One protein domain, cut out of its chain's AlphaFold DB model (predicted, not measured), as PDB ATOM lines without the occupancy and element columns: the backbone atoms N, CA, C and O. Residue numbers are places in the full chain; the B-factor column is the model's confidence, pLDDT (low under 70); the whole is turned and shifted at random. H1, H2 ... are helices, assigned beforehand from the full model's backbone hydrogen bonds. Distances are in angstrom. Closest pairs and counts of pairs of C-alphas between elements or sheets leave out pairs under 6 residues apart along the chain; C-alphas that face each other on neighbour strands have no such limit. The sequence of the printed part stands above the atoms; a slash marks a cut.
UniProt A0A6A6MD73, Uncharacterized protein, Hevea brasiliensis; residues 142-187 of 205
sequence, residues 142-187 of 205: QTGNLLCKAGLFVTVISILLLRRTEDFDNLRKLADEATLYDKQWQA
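Overview. This is residues 142 to 187 of the 205 residues of an uncharacterized protein of Hevea brasiliensis (UniProt A0A6A6MD73). Two long helices, H2 and H1, meet near their ends at Arg 164 and make a wide, open V. The two arms share no other meeting place, and nothing fills the space between them. The printed part has 46 residues with two named helices, H1 then H2, and no named strand: all helix. It is extended, with a radius of gyration of the C-alphas of 17.7 A and spans of 54 by 24 by 6 A.

Along the chain. H2, residues 165 to 187, is the longest helix, 32.6 A from C-alpha 165 at (104.041, 122.182, 97.621) to C-alpha 187 at (120.322, 149.960, 102.842). H1, residues 144 to 163, measures 28.4 A and begins with C-alpha 144 at (90.716, 110.794, 124.246).

Arrangement. H1 and H2 meet only through their link, a tight one of 1 residue. In H2 every O i to N i+4 pair is within hydrogen-bond range; in H1 14 of 16 are.

Size, cuts and confidence. The C-alphas farthest apart, those of Gln 142 and Ala 187, are 54.3 A apart. The printed part has no cut. Mean pLDDT of the printed part is 70.9; 19 residues are under 70, among them residues 142 to 149 and 161 to 166.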
ATOM      1  N   GLN A 142      93.830 112.396 129.928       47.00
ATOM      2  CA  GLN A 142      92.400 112.270 130.235       47.00
ATOM      3  C   GLN A 142      91.496 112.610 129.017       47.00
ATOM      4  O   GLN A 142      90.274 112.675 129.134       47.00
ATOM      5  N   THR A 143      92.087 112.832 127.833       51.75
ATOM      6  CA  THR A 143      91.495 113.644 126.745       51.75
ATOM      7  C   THR A 143      91.317 112.894 125.411       51.75
ATOM      8  O   THR A 143      91.456 113.458 124.324       51.75
ATOM      9  N   GLY A 144      90.920 111.618 125.456       55.44
ATOM     10  CA  GLY A 144      90.716 110.794 124.246       55.44
ATOM     11  C   GLY A 144      89.758 111.385 123.190       55.44
ATOM     12  O   GLY A 144      89.868 111.067 122.009       55.44
ATOM     13  N   ASN A 145      88.858 112.297 123.582       60.09
ATOM     14  CA  ASN A 145      87.907 112.952 122.675       60.09
ATOM     15  C   ASN A 145      88.502 114.164 121.917       60.09
ATOM     16  O   ASN A 145      88.138 114.404 120.767       60.09
ATOM     17  N   LEU A 146      89.448 114.917 122.506       55.41
ATOM     18  CA  LEU A 146      90.111 116.018 121.782       55.41
ATOM     19  C   LEU A 146      91.375 115.557 121.056       55.41
ATOM     20  O   LEU A 146      91.677 116.135 120.020       55.41
ATOM     21  N   LEU A 147      92.061 114.501 121.509       60.34
ATOM     22  CA  LEU A 147      93.237 113.975 120.801       60.34
ATOM     23  C   LEU A 147      92.864 113.421 119.412       60.34
ATOM     24  O   LEU A 147      93.567 113.680 118.440       60.34
ATOM     25  N   CYS A 148      91.700 112.771 119.286       58.75
ATOM     26  CA  CYS A 148      91.123 112.384 117.992       58.75
ATOM     27  C   CYS A 148      90.859 113.607 117.090       58.75
ATOM     28  O   CYS A 148      91.257 113.637 115.924       58.75
ATOM     29  N   LYS A 149      90.235 114.660 117.639       64.25
ATOM     30  CA  LYS A 149      89.898 115.879 116.890       64.25
ATOM     31  C   LYS A 149      91.142 116.672 116.470       64.25
ATOM     32  O   LYS A 149      91.220 117.109 115.327       64.25
ATOM     33  N   ALA A 150      92.111 116.834 117.369       73.06
ATOM     34  CA  ALA A 150      93.392 117.477 117.098       73.06
ATOM     35  C   ALA A 150      94.200 116.672 116.074       73.06
ATOM     36  O   ALA A 150      94.603 117.232 115.061       73.06
ATOM     37  N   GLY A 151      94.340 115.354 116.268       68.81
ATOM     38  CA  GLY A 151      95.018 114.459 115.330       68.81
ATOM     39  C   GLY A 151      94.452 114.553 113.913       68.81
ATOM     40  O   GLY A 151      95.217 114.717 112.969       68.81
ATOM     41  N   LEU A 152      93.123 114.578 113.757       69.94
ATOM     42  CA  LEU A 152      92.485 114.800 112.455       69.94
ATOM     43  C   LEU A 152      92.848 116.159 111.837       69.94
ATOM     44  O   LEU A 152      93.176 116.202 110.654       69.94
ATOM     45  N   PHE A 153      92.847 117.257 112.602       72.25
ATOM     46  CA  PHE A 153      93.296 118.555 112.078       72.25
ATOM     47  C   PHE A 153      94.775 118.543 111.683       72.25
ATOM     48  O   PHE A 153      95.116 119.082 110.638       72.25
ATOM     49  N   VAL A 154      95.642 117.888 112.453       72.50
ATOM     50  CA  VAL A 154      97.080 117.767 112.162       72.50
ATOM     51  C   VAL A 154      97.320 116.936 110.901       72.50
ATOM     52  O   VAL A 154      98.099 117.339 110.039       72.50
ATOM     53  N   THR A 155      96.606 115.820 110.736       70.81
ATOM     54  CA  THR A 155      96.647 115.003 109.516       70.81
ATOM     55  C   THR A 155      96.110 115.771 108.308       70.81
ATOM     56  O   THR A 155      96.740 115.752 107.254       70.81
ATOM     57  N   VAL A 156      94.998 116.501 108.447       76.06
ATOM     58  CA  VAL A 156      94.433 117.332 107.368       76.06
ATOM     59  C   VAL A 156      95.372 118.480 106.993       76.06
ATOM     60  O   VAL A 156      95.583 118.704 105.806       76.06
ATOM     61  N   ILE A 157      95.983 119.165 107.965       78.06
ATOM     62  CA  ILE A 157      96.987 120.211 107.716       78.06
ATOM     63  C   ILE A 157      98.200 119.608 107.001       78.06
ATOM     64  O   ILE A 157      98.577 120.111 105.950       78.06
ATOM     65  N   SER A 158      98.757 118.500 107.496       70.69
ATOM     66  CA  SER A 158      99.884 117.801 106.860       70.69
ATOM     67  C   SER A 158      99.586 117.427 105.402       70.69
ATOM     68  O   SER A 158     100.364 117.753 104.506       70.69
ATOM     69  N   ILE A 159      98.412 116.838 105.136       72.00
ATOM     70  CA  ILE A 159      97.968 116.486 103.780       72.00
ATOM     71  C   ILE A 159      97.752 117.734 102.916       72.00
ATOM     72  O   ILE A 159      98.120 117.709 101.745       72.00
ATOM     73  N   LEU A 160      97.202 118.828 103.458       70.00
ATOM     74  CA  LEU A 160      97.079 120.090 102.724       70.00
ATOM     75  C   LEU A 160      98.454 120.628 102.329       70.00
ATOM     76  O   LEU A 160      98.649 120.929 101.161       70.00
ATOM     77  N   LEU A 161      99.411 120.706 103.256       63.91
ATOM     78  CA  LEU A 161     100.766 121.195 102.973       63.91
ATOM     79  C   LEU A 161     101.471 120.306 101.924       63.91
ATOM     80  O   LEU A 161     102.068 120.832 100.989       63.91
ATOM     81  N   LEU A 162     101.308 118.978 102.002       65.19
ATOM     82  CA  LEU A 162     101.811 118.013 101.010       65.19
ATOM     83  C   LEU A 162     101.145 118.127  99.630       65.19
ATOM     84  O   LEU A 162     101.814 117.936  98.618       65.19
ATOM     85  N   ARG A 163      99.848 118.452  99.554       64.44
ATOM     86  CA  ARG A 163      99.144 118.701  98.278       64.44
ATOM     87  C   ARG A 163      99.398 120.093  97.698       64.44
ATOM     88  O   ARG A 163      98.893 120.383  96.616       64.44
ATOM     89  N   ARG A 164     100.101 120.956  98.434       62.19
ATOM     90  CA  ARG A 164     100.228 122.395  98.171       62.19
ATOM     91  C   ARG A 164     101.691 122.855  98.114       62.19
ATOM     92  O   ARG A 164     101.980 124.029  98.328       62.19
ATOM     93  N   THR A 165     102.603 121.931  97.814       64.62
ATOM     94  CA  THR A 165     104.041 122.182  97.621       64.62
ATOM     95  C   THR A 165     104.315 123.214  96.520       64.62
ATOM     96  O   THR A 165     105.179 124.064  96.683       64.62
ATOM     97  N   GLU A 166     103.514 123.221  95.453       68.25
ATOM     98  CA  GLU A 166     103.632 124.194  94.359       68.25
ATOM     99  C   GLU A 166     103.283 125.634  94.799       68.25
ATOM    100  O   GLU A 166     103.980 126.582  94.434       68.25
ATOM    101  N   ASP A 167     102.289 125.829  95.679       70.50
ATOM    102  CA  ASP A 167     102.072 127.149  96.297       70.50
ATOM    103  C   ASP A 167     103.143 127.469  97.351       70.50
ATOM    104  O   ASP A 167     103.364 128.641  97.639       70.50
ATOM    105  N   PHE A 168     103.817 126.472  97.937       75.75
ATOM    106  CA  PHE A 168     104.948 126.711  98.841       75.75
ATOM    107  C   PHE A 168     106.136 127.326  98.108       75.75
ATOM    108  O   PHE A 168     106.730 128.257  98.640       75.75
ATOM    109  N   ASP A 169     106.452 126.876  96.893       78.31
ATOM    110  CA  ASP A 169     107.505 127.495  96.082       78.31
ATOM    111  C   ASP A 169     107.119 128.917  95.638       78.31
ATOM    112  O   ASP A 169     107.957 129.821  95.649       78.31
ATOM    113  N   ASN A 170     105.835 129.171  95.360       78.94
ATOM    114  CA  ASN A 170     105.333 130.524  95.094       78.94
ATOM    115  C   ASN A 170     105.367 131.431  96.343       78.94
ATOM    116  O   ASN A 170     105.824 132.571  96.263       78.94
ATOM    117  N   LEU A 171     104.947 130.934  97.512       77.25
ATOM    118  CA  LEU A 171     105.028 131.654  98.790       77.25
ATOM    119  C   LEU A 171     106.477 131.890  99.224       77.25
ATOM    120  O   LEU A 171     106.784 132.944  99.773       77.25
ATOM    121  N   ARG A 172     107.377 130.942  98.948       78.56
ATOM    122  CA  ARG A 172     108.817 131.086  99.166       78.56
ATOM    123  C   ARG A 172     109.399 132.160  98.260       78.56
ATOM    124  O   ARG A 172     110.083 133.037  98.763       78.56
ATOM    125  N   LYS A 173     109.072 132.151  96.965       84.00
ATOM    126  CA  LYS A 173     109.486 133.199  96.024       84.00
ATOM    127  C   LYS A 173     109.010 134.584  96.480       84.00
ATOM    128  O   LYS A 173     109.807 135.514  96.492       84.00
ATOM    129  N   LEU A 174     107.758 134.700  96.929       87.19
ATOM    130  CA  LEU A 174     107.214 135.929  97.523       87.19
ATOM    131  C   LEU A 174     107.925 136.326  98.831       87.19
ATOM    132  O   LEU A 174     108.106 137.513  99.086       87.19
ATOM    133  N   ALA A 175     108.349 135.364  99.655       83.94
ATOM    134  CA  ALA A 175     109.104 135.624 100.881       83.94
ATOM    135  C   ALA A 175     110.564 136.031 100.608       83.94
ATOM    136  O   ALA A 175     111.082 136.914 101.290       83.94
ATOM    137  N   ASP A 176     111.214 135.441  99.604       82.69
ATOM    138  CA  ASP A 176     112.547 135.825  99.136       82.69
ATOM    139  C   ASP A 176     112.505 137.232  98.497       82.69
ATOM    140  O   ASP A 176     113.348 138.074  98.801       82.69
ATOM    141  N   GLU A 177     111.467 137.543  97.712       87.19
ATOM    142  CA  GLU A 177     111.200 138.877  97.149       87.19
ATOM    143  C   GLU A 177     110.912 139.921  98.247       87.19
ATOM    144  O   GLU A 177     111.541 140.980  98.277       87.19
ATOM    145  N   ALA A 178     110.068 139.604  99.234       80.56
ATOM    146  CA  ALA A 178     109.854 140.452 100.410       80.56
ATOM    147  C   ALA A 178     111.133 140.636 101.256       80.56
ATOM    148  O   ALA A 178     111.360 141.707 101.819       80.56
ATOM    149  N   THR A 179     112.007 139.625 101.310       77.88
ATOM    150  CA  THR A 179     113.314 139.704 101.989       77.88
ATOM    151  C   THR A 179     114.319 140.558 101.204       77.88
ATOM    152  O   THR A 179     115.193 141.186 101.803       77.88
ATOM    153  N   LEU A 180     114.199 140.645  99.875       76.19
ATOM    154  CA  LEU A 180     114.948 141.615  99.069       76.19
ATOM    155  C   LEU A 180     114.456 143.048  99.319       76.19
ATOM    156  O   LEU A 180     115.290 143.940  99.482       76.19
ATOM    157  N   TYR A 181     113.143 143.262  99.456       69.19
ATOM    158  CA  TYR A 181     112.591 144.559  99.867       69.19
ATOM    159  C   TYR A 181     113.043 144.978 101.282       69.19
ATOM    160  O   TYR A 181     113.442 146.127 101.464       69.19
ATOM    161  N   ASP A 182     113.092 144.060 102.261       85.38
ATOM    162  CA  ASP A 182     113.689 144.316 103.591       85.38
ATOM    163  C   ASP A 182     115.161 144.756 103.486       85.38
ATOM    164  O   ASP A 182     115.585 145.701 104.148       85.38
ATOM    165  N   LYS A 183     115.948 144.139 102.593       73.69
ATOM    166  CA  LYS A 183     117.354 144.523 102.372       73.69
ATOM    167  C   LYS A 183     117.519 145.875 101.680       73.69
ATOM    168  O   LYS A 183     118.429 146.616 102.044       73.69
ATOM    169  N   GLN A 184     116.656 146.213 100.724       67.19
ATOM    170  CA  GLN A 184     116.640 147.543 100.106       67.19
ATOM    171  C   GLN A 184     116.240 148.625 101.119       67.19
ATOM    172  O   GLN A 184     116.849 149.691 101.148       67.19
ATOM    173  N   TRP A 185     115.276 148.326 101.996       71.88
ATOM    174  CA  TRP A 185     114.905 149.200 103.107       71.88
ATOM    175  C   TRP A 185     116.054 149.376 104.107       71.88
ATOM    176  O   TRP A 185     116.379 150.499 104.464       71.88
ATOM    177  N   GLN A 186     116.732 148.299 104.518       67.25
ATOM    178  CA  GLN A 186     117.911 148.370 105.397       67.25
ATOM    179  C   GLN A 186     119.033 149.246 104.814       67.25
ATOM    180  O   GLN A 186     119.666 149.992 105.561       67.25
ATOM    181  N   ALA A 187     119.275 149.179 103.500       70.56
ATOM    182  CA  ALA A 187     120.322 149.960 102.842       70.56
ATOM    183  C   ALA A 187     120.073 151.478 102.927       70.56
ATOM    184  O   ALA A 187     120.987 152.219 103.285       70.56
TER     185      ALA A 187